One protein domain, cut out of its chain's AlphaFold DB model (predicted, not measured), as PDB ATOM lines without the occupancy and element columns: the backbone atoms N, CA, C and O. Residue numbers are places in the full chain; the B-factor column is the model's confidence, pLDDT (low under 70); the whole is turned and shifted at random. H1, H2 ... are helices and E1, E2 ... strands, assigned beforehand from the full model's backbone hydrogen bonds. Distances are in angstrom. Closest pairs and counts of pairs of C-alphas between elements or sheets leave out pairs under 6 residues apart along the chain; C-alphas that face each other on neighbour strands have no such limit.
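Overview. This is residues 507 to 593 of the 596 residues of an uncharacterized protein of Choiromyces venosus 120613-1 (UniProt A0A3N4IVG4). A strongly twisted sheet of five strands, curled like part of a barrel but left open between E1 and E5, makes the body, with H1 at one end of the long axis and H2 and H3 toward the other. The 87 printed residues hold five named strands and three short named helices, in the order E1 H1 E2 H2 H3 E3 E4 E5. The sheet runs E1 E2 E3 E4 E5, all antiparallel, and the class is mixed, helices and strands. The whole is compact, with a radius of gyration of the C-alphas of 13.3 A and spans of 40 by 32 by 21 A.

Along the chain. In the sheet, E1 is residues 507 to 510, 9.7 A long, from C-alpha 507 at (90.369, -17.034, 91.950). E2 is 527 to 532, 15.8 A; E3 is 564 to 567, 9.8 A; E4 is 571 to 583, 26.3 A, and bends by 86 degrees at residue 577. E5 is 586 to 592, 19.4 A, ending at C-alpha 592 (93.171, 0.147, 94.810). H1 is 519 to 522, 4.9 A; H2 is 535 to 542, 10.8 A; H3 is 549 to 555, 10.0 A.

Arrangement. E3, E4 and E5 form a meander, each strand the antiparallel neighbour of the one before, with hairpins E3 and E4 (N 565 to O 573, 2.9 A) and E4 and E5 (N 588 to O 581, 2.8 A). E2 is staggered, pairing with E1 over 527 to 530 (N 510 to O 527, 2.8 A) and with E3 over 531 to 532 (N 532 to O 564, 2.9 A). The edge strands E1 and E5 are apart. H3 only grazes the sheet, with residues 553 to 554. H1 and H2 are not on it. H2 and H3 are close but not clearly touching, about perpendicular at 82 degrees, their closest C-alphas those of Ala 541 and Leu 552, 7.1 A apart. In H2 and H3 every O i to N i+4 pair is within hydrogen-bond range; H1 is too short for such a pair.

Size, cuts and confidence. The C-alphas farthest apart, of Lys 520 and Phe 543, are 39.7 A apart. The printed part has no cut, and no link is long. The mean pLDDT of the printed part is 71.7; residues 534 to 562, 568 and 578 are under 70.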
ATOM      1  N   LYS A 507      91.630 -17.372  92.615       75.88
ATOM      2  CA  LYS A 507      90.369 -17.034  91.950       75.88
ATOM      3  C   LYS A 507      89.281 -16.781  92.990       75.88
ATOM      4  O   LYS A 507      89.016 -17.640  93.829       75.88
ATOM      5  N   THR A 508      88.654 -15.616  92.913       80.75
ATOM      6  CA  THR A 508      87.589 -15.162  93.812       80.75
ATOM      7  C   THR A 508      86.621 -14.228  93.070       80.75
ATOM      8  O   THR A 508      86.750 -14.019  91.864       80.75
ATOM      9  N   GLN A 509      85.634 -13.686  93.778       84.06
ATOM     10  CA  GLN A 509      84.691 -12.680  93.288       84.06
ATOM     11  C   GLN A 509      85.144 -11.275  93.726       84.06
ATOM     12  O   GLN A 509      85.543 -11.078  94.872       84.06
ATOM     13  N   GLY A 510      85.072 -10.299  92.823       84.44
ATOM     14  CA  GLY A 510      85.330  -8.878  93.063       84.44
ATOM     15  C   GLY A 510      84.098  -8.020  92.762       84.44
ATOM     16  O   GLY A 510      83.177  -8.458  92.076       84.44
ATOM     17  N   ARG A 511      84.071  -6.790  93.288       86.88
ATOM     18  CA  ARG A 511      83.005  -5.793  93.074       86.88
ATOM     19  C   ARG A 511      83.625  -4.406  92.906       86.88
ATOM     20  O   ARG A 511      84.684  -4.146  93.481       86.88
ATOM     21  N   PHE A 512      82.992  -3.517  92.139       84.38
ATOM     22  CA  PHE A 512      83.450  -2.129  92.009       84.38
ATOM     23  C   PHE A 512      82.748  -1.223  93.008       84.38
ATOM     24  O   PHE A 512      81.525  -1.146  93.047       84.38
ATOM     25  N   VAL A 513      83.556  -0.512  93.788       80.44
ATOM     26  CA  VAL A 513      83.111   0.323  94.897       80.44
ATOM     27  C   VAL A 513      83.902   1.632  94.843       80.44
ATOM     28  O   VAL A 513      85.130   1.627  94.953       80.44
ATOM     29  N   VAL A 514      83.204   2.744  94.619       79.81
ATOM     30  CA  VAL A 514      83.738   4.117  94.662       79.81
ATOM     31  C   VAL A 514      83.613   4.681  96.076       79.81
ATOM     32  O   VAL A 514      84.540   5.336  96.553       79.81
ATOM     33  N   ASP A 515      82.502   4.374  96.746       77.88
ATOM     34  CA  ASP A 515      82.266   4.629  98.167       77.88
ATOM     35  C   ASP A 515      81.754   3.344  98.833       77.88
ATOM     36  O   ASP A 515      80.884   2.668  98.285       77.88
ATOM     37  N   ILE A 516      82.333   2.970  99.975       71.88
ATOM     38  CA  ILE A 516      82.109   1.662 100.616       71.88
ATOM     39  C   ILE A 516      80.833   1.618 101.461       71.88
ATOM     40  O   ILE A 516      80.255   0.546 101.671       71.88
ATOM     41  N   ASP A 517      80.355   2.796 101.851       76.19
ATOM     42  CA  ASP A 517      79.095   2.981 102.558       76.19
ATOM     43  C   ASP A 517      77.894   3.065 101.585       76.19
ATOM     44  O   ASP A 517      76.747   3.074 102.025       76.19
ATOM     45  N   ASP A 518      78.117   3.040 100.259       80.00
ATOM     46  CA  ASP A 518      77.043   2.903  99.263       80.00
ATOM     47  C   ASP A 518      76.643   1.429  99.072       80.00
ATOM     48  O   ASP A 518      77.253   0.664  98.316       80.00
ATOM     49  N   ASP A 519      75.553   1.041  99.733       76.19
ATOM     50  CA  ASP A 519      74.963  -0.298  99.652       76.19
ATOM     51  C   ASP A 519      74.597  -0.738  98.228       76.19
ATOM     52  O   ASP A 519      74.583  -1.937  97.957       76.19
ATOM     53  N   LYS A 520      74.318   0.181  97.293       77.12
ATOM     54  CA  LYS A 520      73.979  -0.174  95.903       77.12
ATOM     55  C   LYS A 520      75.216  -0.543  95.096       77.12
ATOM     56  O   LYS A 520      75.144  -1.437  94.259       77.12
ATOM     57  N   GLN A 521      76.339   0.126  95.354       77.06
ATOM     58  CA  GLN A 521      77.630  -0.244  94.770       77.06
ATOM     59  C   GLN A 521      78.124  -1.559  95.378       77.06
ATOM     60  O   GLN A 521      78.540  -2.462  94.657       77.06
ATOM     61  N   PHE A 522      77.994  -1.711  96.698       73.94
ATOM     62  CA  PHE A 522      78.382  -2.938  97.389       73.94
ATOM     63  C   PHE A 522      77.564  -4.157  96.929       73.94
ATOM     64  O   PHE A 522      78.115  -5.237  96.728       73.94
ATOM     65  N   ASN A 523      76.267  -3.983  96.660       75.50
ATOM     66  CA  ASN A 523      75.385  -5.032  96.140       75.50
ATOM     67  C   ASN A 523      75.381  -5.170  94.599       75.50
ATOM     68  O   ASN A 523      74.473  -5.799  94.056       75.50
ATOM     69  N   SER A 524      76.383  -4.640  93.879       81.31
ATOM     70  CA  SER A 524      76.508  -4.850  92.424       81.31
ATOM     71  C   SER A 524      76.630  -6.334  92.052       81.31
ATOM     72  O   SER A 524      77.031  -7.160  92.873       81.31
ATOM     73  N   GLU A 525      76.393  -6.677  90.782       82.06
ATOM     74  CA  GLU A 525      76.829  -7.982  90.273       82.06
ATOM     75  C   GLU A 525      78.356  -8.131  90.460       82.06
ATOM     76  O   GLU A 525      79.100  -7.180  90.177       82.06
ATOM     77  N   PRO A 526      78.840  -9.273  90.985       86.06
ATOM     78  CA  PRO A 526      80.261  -9.517  91.168       86.06
ATOM     79  C   PRO A 526      80.909 -10.092  89.900       86.06
ATOM     80  O   PRO A 526      80.271 -10.786  89.107       86.06
ATOM     81  N   PHE A 527      82.207  -9.841  89.737       85.88
ATOM     82  CA  PHE A 527      83.019 -10.351  88.632       85.88
ATOM     83  C   PHE A 527      84.118 -11.295  89.128       85.88
ATOM     84  O   PHE A 527      84.685 -11.108  90.203       85.88
ATOM     85  N   SER A 528      84.486 -12.285  88.314       84.25
ATOM     86  CA  SER A 528      85.611 -13.173  88.631       84.25
ATOM     87  C   SER A 528      86.938 -12.416  88.550       84.25
ATOM     88  O   SER A 528      87.226 -11.754  87.552       84.25
ATOM     89  N   VAL A 529      87.762 -12.531  89.590       84.00
ATOM     90  CA  VAL A 529      89.082 -11.900  89.694       84.00
ATOM     91  C   VAL A 529      90.103 -12.899  90.236       84.00
ATOM     92  O   VAL A 529      89.761 -13.807  90.990       84.00
ATOM     93  N   THR A 530      91.367 -12.753  89.840       82.19
ATOM     94  CA  THR A 530      92.475 -13.576  90.348       82.19
ATOM     95  C   THR A 530      93.419 -12.691  91.156       82.19
ATOM     96  O   THR A 530      93.952 -11.722  90.621       82.19
ATOM     97  N   ILE A 531      93.598 -13.001  92.443       78.12
ATOM     98  CA  ILE A 531      94.573 -12.331  93.312       78.12
ATOM     99  C   ILE A 531      95.939 -12.964  93.076       78.12
ATOM    100  O   ILE A 531      96.167 -14.122  93.432       78.12
ATOM    101  N   GLU A 532      96.845 -12.183  92.497       77.19
ATOM    102  CA  GLU A 532      98.243 -12.547  92.326       77.19
ATOM    103  C   GLU A 532      99.051 -12.103  93.546       77.19
ATOM    104  O   GLU A 532      99.048 -10.939  93.971       77.19
ATOM    105  N   TYR A 533      99.733 -13.080  94.136       70.06
ATOM    106  CA  TYR A 533     100.415 -12.926  95.411       70.06
ATOM    107  C   TYR A 533     101.865 -12.472  95.243       70.06
ATOM    108  O   TYR A 533     102.583 -12.911  94.345       70.06
ATOM    109  N   ASP A 534     102.325 -11.641  96.173       62.38
ATOM    110  CA  ASP A 534     103.747 -11.371  96.350       62.38
ATOM    111  C   ASP A 534     104.427 -12.498  97.148       62.38
ATOM    112  O   ASP A 534     103.813 -13.200  97.955       62.38
ATOM    113  N   HIS A 535     105.741 -12.613  96.973       56.22
ATOM    114  CA  HIS A 535     106.632 -13.575  97.621       56.22
ATOM    115  C   HIS A 535     106.474 -13.599  99.160       56.22
ATOM    116  O   HIS A 535     106.659 -14.636  99.798       56.22
ATOM    117  N   ASN A 536     106.086 -12.464  99.757       53.94
ATOM    118  CA  ASN A 536     105.826 -12.314 101.189       53.94
ATOM    119  C   ASN A 536     104.538 -13.006 101.678       53.94
ATOM    120  O   ASN A 536     104.522 -13.488 102.812       53.94
ATOM    121  N   PHE A 537     103.488 -13.121 100.851       54.56
ATOM    122  CA  PHE A 537     102.265 -13.834 101.243       54.56
ATOM    123  C   PHE A 537     102.553 -15.324 101.455       54.56
ATOM    124  O   PHE A 537     102.253 -15.895 102.505       54.56
ATOM    125  N   PHE A 538     103.240 -15.938 100.489       52.34
ATOM    126  CA  PHE A 538     103.593 -17.353 100.558       52.34
ATOM    127  C   PHE A 538     104.598 -17.694 101.662       52.34
ATOM    128  O   PHE A 538     104.610 -18.835 102.116       52.34
ATOM    129  N   MET A 539     105.396 -16.738 102.153       52.97
ATOM    130  CA  MET A 539     106.215 -16.957 103.354       52.97
ATOM    131  C   MET A 539     105.333 -17.149 104.597       52.97
ATOM    132  O   MET A 539     105.512 -18.130 105.316       52.97
ATOM    133  N   ALA A 540     104.340 -16.279 104.821       53.81
ATOM    134  CA  ALA A 540     103.414 -16.417 105.952       53.81
ATOM    135  C   ALA A 540     102.625 -17.739 105.898       53.81
ATOM    136  O   ALA A 540     102.489 -18.423 106.916       53.81
ATOM    137  N   ALA A 541     102.185 -18.141 104.699       50.00
ATOM    138  CA  ALA A 541     101.523 -19.423 104.464       50.00
ATOM    139  C   ALA A 541     102.444 -20.630 104.744       50.00
ATOM    140  O   ALA A 541     102.060 -21.555 105.458       50.00
ATOM    141  N   ALA A 542     103.678 -20.619 104.225       51.03
ATOM    142  CA  ALA A 542     104.612 -21.745 104.324       51.03
ATOM    143  C   ALA A 542     105.083 -22.042 105.761       51.03
ATOM    144  O   ALA A 542     105.370 -23.197 106.076       51.03
ATOM    145  N   PHE A 543     105.133 -21.030 106.635       48.50
ATOM    146  CA  PHE A 543     105.441 -21.207 108.061       48.50
ATOM    147  C   PHE A 543     104.207 -21.493 108.939       48.50
ATOM    148  O   PHE A 543     104.366 -21.752 110.130       48.50
ATOM    149  N   SER A 544     102.995 -21.516 108.366       50.16
ATOM    150  CA  SER A 544     101.723 -21.684 109.093       50.16
ATOM    151  C   SER A 544     100.947 -22.944 108.655       50.16
ATOM    152  O   SER A 544      99.835 -22.827 108.138       50.16
ATOM    153  N   PRO A 545     101.467 -24.172 108.885       45.66
ATOM    154  CA  PRO A 545     100.938 -25.433 108.328       45.66
ATOM    155  C   PRO A 545      99.561 -25.888 108.868       45.66
ATOM    156  O   PRO A 545      99.178 -27.041 108.685       45.66
ATOM    157  N   LEU A 546      98.826 -25.006 109.550       44.06
ATOM    158  CA  LEU A 546      97.515 -25.251 110.162       44.06
ATOM    159  C   LEU A 546      96.407 -24.319 109.636       44.06
ATOM    160  O   LEU A 546      95.271 -24.444 110.086       44.06
ATOM    161  N   LYS A 547      96.710 -23.390 108.714       53.22
ATOM    162  CA  LYS A 547      95.731 -22.441 108.153       53.22
ATOM    163  C   LYS A 547      95.454 -22.731 106.679       53.22
ATOM    164  O   LYS A 547      96.376 -22.945 105.895       53.22
ATOM    165  N   THR A 548      94.182 -22.719 106.289       56.94
ATOM    166  CA  THR A 548      93.768 -22.742 104.878       56.94
ATOM    167  C   THR A 548      94.026 -21.390 104.202       56.94
ATOM    168  O   THR A 548      94.220 -20.375 104.870       56.94
ATOM    169  N   MET A 549      93.972 -21.343 102.865       52.59
ATOM    170  CA  MET A 549      94.087 -20.080 102.114       52.59
ATOM    171  C   MET A 549      93.028 -19.051 102.536       52.59
ATOM    172  O   MET A 549      93.355 -17.876 102.664       52.59
ATOM    173  N   ALA A 550      91.795 -19.489 102.824       57.19
ATOM    174  CA  ALA A 550      90.758 -18.628 103.395       57.19
ATOM    175  C   ALA A 550      91.186 -18.089 104.768       57.19
ATOM    176  O   ALA A 550      91.243 -16.882 104.955       57.19
ATOM    177  N   GLN A 551      91.650 -18.953 105.676       60.69
ATOM    178  CA  GLN A 551      92.080 -18.547 107.020       60.69
ATOM    179  C   GLN A 551      93.286 -17.584 107.039       60.69
ATOM    180  O   GLN A 551      93.470 -16.869 108.022       60.69
ATOM    181  N   LEU A 552      94.090 -17.537 105.968       58.62
ATOM    182  CA  LEU A 552      95.157 -16.544 105.762       58.62
ATOM    183  C   LEU A 552      94.620 -15.199 105.230       58.62
ATOM    184  O   LEU A 552      95.112 -14.137 105.612       58.62
ATOM    185  N   VAL A 553      93.563 -15.213 104.406       58.00
ATOM    186  CA  VAL A 553      92.768 -14.006 104.101       58.00
ATOM    187  C   VAL A 553      92.080 -13.500 105.378       58.00
ATOM    188  O   VAL A 553      92.077 -12.297 105.650       58.00
ATOM    189  N   ASP A 554      91.568 -14.405 106.215       60.88
ATOM    190  CA  ASP A 554      90.846 -14.100 107.453       60.88
ATOM    191  C   ASP A 554      91.752 -13.541 108.560       60.88
ATOM    192  O   ASP A 554      91.326 -12.646 109.291       60.88
ATOM    193  N   SER A 555      93.019 -13.950 108.624       60.34
ATOM    194  CA  SER A 555      94.025 -13.344 109.509       60.34
ATOM    195  C   SER A 555      94.725 -12.110 108.920       60.34
ATOM    196  O   SER A 555      95.388 -11.385 109.658       60.34
ATOM    197  N   GLN A 556      94.599 -11.870 107.607       57.50
ATOM    198  CA  GLN A 556      95.397 -10.907 106.828       57.50
ATOM    199  C   GLN A 556      96.922 -11.192 106.850       57.50
ATOM    200  O   GLN A 556      97.724 -10.387 106.369       57.50
ATOM    201  N   GLU A 557      97.353 -12.350 107.359       56.50
ATOM    202  CA  GLU A 557      98.766 -12.736 107.400       56.50
ATOM    203  C   GLU A 557      99.307 -12.900 105.975       56.50
ATOM    204  O   GLU A 557      98.781 -13.660 105.165       56.50
ATOM    205  N   GLY A 558     100.371 -12.162 105.659       55.75
ATOM    206  CA  GLY A 558     100.971 -12.160 104.327       55.75
ATOM    207  C   GLY A 558     100.345 -11.181 103.324       55.75
ATOM    208  O   GLY A 558     100.940 -10.960 102.268       55.75
ATOM    209  N   PHE A 559      99.206 -10.538 103.624       59.53
ATOM    210  CA  PHE A 559      98.590  -9.523 102.749       59.53
ATOM    211  C   PHE A 559      99.340  -8.174 102.791       59.53
ATOM    212  O   PHE A 559      98.820  -7.131 103.183       59.53
ATOM    213  N   SER A 560     100.594  -8.187 102.338       63.62
ATOM    214  CA  SER A 560     101.392  -7.000 102.037       63.62
ATOM    215  C   SER A 560     100.769  -6.157 100.914       63.62
ATOM    216  O   SER A 560     100.073  -6.663 100.029       63.62
ATOM    217  N   GLY A 561     101.095  -4.860 100.876       63.78
ATOM    218  CA  GLY A 561     100.642  -3.945  99.815       63.78
ATOM    219  C   GLY A 561     101.247  -4.200  98.421       63.78
ATOM    220  O   GLY A 561     101.053  -3.393  97.510       63.78
ATOM    221  N   SER A 562     102.028  -5.271  98.262       68.75
ATOM    222  CA  SER A 562     102.620  -5.748  97.007       68.75
ATOM    223  C   SER A 562     101.749  -6.778  96.272       68.75
ATOM    224  O   SER A 562     101.892  -6.892  95.057       68.75
ATOM    225  N   ASN A 563     100.820  -7.456  96.960       77.94
ATOM    226  CA  ASN A 563      99.802  -8.306  96.325       77.94
ATOM    227  C   ASN A 563      98.909  -7.465  95.393       77.94
ATOM    228  O   ASN A 563      98.629  -6.298  95.696       77.94
ATOM    229  N   TYR A 564      98.449  -8.036  94.279       82.31
ATOM    230  CA  TYR A 564      97.716  -7.292  93.253       82.31
ATOM    231  C   TYR A 564      96.631  -8.118  92.549       82.31
ATOM    232  O   TYR A 564      96.594  -9.341  92.630       82.31
ATOM    233  N   ILE A 565      95.747  -7.412  91.851       84.94
ATOM    234  CA  ILE A 565      94.852  -7.950  90.825       84.94
ATOM    235  C   ILE A 565      95.129  -7.192  89.524       84.94
ATOM    236  O   ILE A 565      95.378  -5.982  89.558       84.94
ATOM    237  N   ASP A 566      95.069  -7.888  88.393       82.19
ATOM    238  CA  ASP A 566      95.012  -7.268  87.068       82.19
ATOM    239  C   ASP A 566      93.583  -7.412  86.537       82.19
ATOM    240  O   ASP A 566      93.021  -8.509  86.534       82.19
ATOM    241  N   TYR A 567      92.975  -6.296  86.137       80.94
ATOM    242  CA  TYR A 567      91.583  -6.237  85.694       80.94
ATOM    243  C   TYR A 567      91.404  -5.125  84.654       80.94
ATOM    244  O   TYR A 567      92.033  -4.084  84.785       80.94
ATOM    245  N   ASP A 568      90.535  -5.349  83.663       67.69
ATOM    246  CA  ASP A 568      90.215  -4.454  82.533       67.69
ATOM    247  C   ASP A 568      91.442  -3.966  81.734       67.69
ATOM    248  O   ASP A 568      92.203  -3.100  82.164       67.69
ATOM    249  N   ASP A 569      91.671  -4.595  80.578       73.31
ATOM    250  CA  ASP A 569      92.798  -4.347  79.656       73.31
ATOM    251  C   ASP A 569      94.194  -4.266  80.329       73.31
ATOM    252  O   ASP A 569      95.091  -3.527  79.923       73.31
ATOM    253  N   GLY A 570      94.386  -5.040  81.407       73.12
ATOM    254  CA  GLY A 570      95.652  -5.138  82.140       73.12
ATOM    255  C   GLY A 570      95.913  -4.024  83.162       73.12
ATOM    256  O   GLY A 570      97.059  -3.839  83.581       73.12
ATOM    257  N   VAL A 571      94.897  -3.271  83.599       81.75
ATOM    258  CA  VAL A 571      95.073  -2.295  84.683       81.75
ATOM    259  C   VAL A 571      95.317  -3.010  86.018       81.75
ATOM    260  O   VAL A 571      94.474  -3.744  86.530       81.75
ATOM    261  N   ARG A 572      96.472  -2.729  86.630       86.19
ATOM    262  CA  ARG A 572      96.857  -3.272  87.938       86.19
ATOM    263  C   ARG A 572      96.285  -2.467  89.107       86.19
ATOM    264  O   ARG A 572      96.422  -1.240  89.163       86.19
ATOM    265  N   TYR A 573      95.723  -3.173  90.083       86.94
ATOM    266  CA  TYR A 573      95.263  -2.646  91.369       86.94
ATOM    267  C   TYR A 573      96.006  -3.390  92.484       86.94
ATOM    268  O   TYR A 573      96.133  -4.610  92.444       86.94
ATOM    269  N   TRP A 574      96.501  -2.675  93.492       86.56
ATOM    270  CA  TRP A 574      97.294  -3.258  94.580       86.56
ATOM    271  C   TRP A 574      96.483  -3.336  95.866       86.56
ATOM    272  O   TRP A 574      95.700  -2.429  96.152       86.56
ATOM    273  N   CYS A 575      96.723  -4.373  96.669       84.44
ATOM    274  CA  CYS A 575      96.162  -4.492  98.010       84.44
ATOM    275  C   CYS A 575      96.482  -3.223  98.819       84.44
ATOM    276  O   CYS A 575      97.638  -2.798  98.921       84.44
ATOM    277  N   LYS A 576      95.451  -2.585  99.374       81.88
ATOM    278  CA  LYS A 576      95.589  -1.413 100.239       81.88
ATOM    279  C   LYS A 576      96.121  -1.878 101.605       81.88
ATOM    280  O   LYS A 576      95.485  -2.732 102.225       81.88
ATOM    281  N   PRO A 577      97.239  -1.331 102.123       71.12
ATOM    282  CA  PRO A 577      97.671  -1.601 103.494       71.12
ATOM    283  C   PRO A 577      96.548  -1.258 104.478       71.12
ATOM    284  O   PRO A 577      95.944  -0.191 104.368       71.12
ATOM    285  N   ASN A 578      96.240  -2.178 105.394       69.69
ATOM    286  CA  ASN A 578      95.090  -2.112 106.307       69.69
ATOM    287  C   ASN A 578      93.728  -1.919 105.596       69.69
ATOM    288  O   ASN A 578      92.767  -1.459 106.204       69.69
ATOM    289  N   GLY A 579      93.618  -2.271 104.310       71.69
ATOM    290  CA  GLY A 579      92.395  -2.179 103.505       71.69
ATOM    291  C   GLY A 579      91.383  -3.286 103.787       71.69
ATOM    292  O   GLY A 579      90.823  -3.840 102.847       71.69
ATOM    293  N   LEU A 580      91.210  -3.650 105.053       75.69
ATOM    294  CA  LEU A 580      90.333  -4.721 105.507       75.69
ATOM    295  C   LEU A 580      89.010  -4.123 105.979       75.69
ATOM    296  O   LEU A 580      89.027  -3.233 106.828       75.69
ATOM    297  N   VAL A 581      87.883  -4.595 105.451       78.88
ATOM    298  CA  VAL A 581      86.554  -4.082 105.816       78.88
ATOM    299  C   VAL A 581      85.590  -5.239 106.054       78.88
ATOM    300  O   VAL A 581      85.674  -6.275 105.397       78.88
ATOM    301  N   TRP A 582      84.696  -5.047 107.018       78.75
ATOM    302  CA  TRP A 582      83.601  -5.951 107.349       78.75
ATOM    303  C   TRP A 582      82.285  -5.281 106.969       78.75
ATOM    304  O   TRP A 582      82.112  -4.093 107.249       78.75
ATOM    305  N   LYS A 583      81.375  -6.026 106.342       75.44
ATOM    306  CA  LYS A 583      80.027  -5.566 105.995       75.44
ATOM    307  C   LYS A 583      79.101  -6.777 105.954       75.44
ATOM    308  O   LYS A 583      79.455  -7.775 105.338       75.44
ATOM    309  N   ASP A 584      77.973  -6.692 106.655       75.94
ATOM    310  CA  ASP A 584      76.958  -7.753 106.752       75.94
ATOM    311  C   ASP A 584      77.540  -9.132 107.148       75.94
ATOM    312  O   ASP A 584      77.274 -10.151 106.518       75.94
ATOM    313  N   ASP A 585      78.396  -9.131 108.181       75.62
ATOM    314  CA  ASP A 585      79.228 -10.247 108.685       75.62
ATOM    315  C   ASP A 585      80.214 -10.884 107.676       75.62
ATOM    316  O   ASP A 585      81.065 -11.692 108.059       75.62
ATOM    317  N   GLU A 586      80.197 -10.466 106.409       73.06
ATOM    318  CA  GLU A 586      81.182 -10.838 105.396       73.06
ATOM    319  C   GLU A 586      82.440  -9.948 105.430       73.06
ATOM    320  O   GLU A 586      82.446  -8.799 105.892       73.06
ATOM    321  N   LYS A 587      83.545 -10.496 104.908       77.44
ATOM    322  CA  LYS A 587      84.889  -9.923 105.012       77.44
ATOM    323  C   LYS A 587      85.492  -9.592 103.644       77.44
ATOM    324  O   LYS A 587      85.645 -10.463 102.791       77.44
ATOM    325  N   TYR A 588      85.932  -8.346 103.475       81.75
ATOM    326  CA  TYR A 588      86.386  -7.786 102.201       81.75
ATOM    327  C   TYR A 588      87.811  -7.210 102.274       81.75
ATOM    328  O   TYR A 588      88.239  -6.661 103.294       81.75
ATOM    329  N   VAL A 589      88.551  -7.316 101.162       82.75
ATOM    330  CA  VAL A 589      89.919  -6.792 100.998       82.75
ATOM    331  C   VAL A 589      89.944  -5.776  99.856       82.75
ATOM    332  O   VAL A 589      89.672  -6.110  98.705       82.75
ATOM    333  N   ILE A 590      90.291  -4.527 100.165       86.19
ATOM    334  CA  ILE A 590      90.331  -3.426  99.198       86.19
ATOM    335  C   ILE A 590      91.607  -3.505  98.355       86.19
ATOM    336  O   ILE A 590      92.718  -3.300  98.853       86.19
ATOM    337  N   PHE A 591      91.436  -3.685  97.047       86.81
ATOM    338  CA  PHE A 591      92.466  -3.424  96.044       86.81
ATOM    339  C   PHE A 591      92.222  -2.047  95.420       86.81
ATOM    340  O   PHE A 591      91.106  -1.722  95.026       86.81
ATOM    341  N   GLN A 592      93.264  -1.219  95.329       87.25
ATOM    342  CA  GLN A 592      93.171   0.147  94.810       87.25
ATOM    343  C   GLN A 592      94.202   0.405  93.707       87.25
ATOM    344  O   GLN A 592      95.364  -0.008  93.790       87.25
ATOM    345  N   LYS A 593      93.792   1.143  92.673       85.56
ATOM    346  CA  LYS A 593      94.699   1.640  91.636       85.56
ATOM    347  C   LYS A 593      95.610   2.690  92.268       85.56
ATOM    348  O   LYS A 593      95.139   3.739  92.708       85.56
TER     349      LYS A 593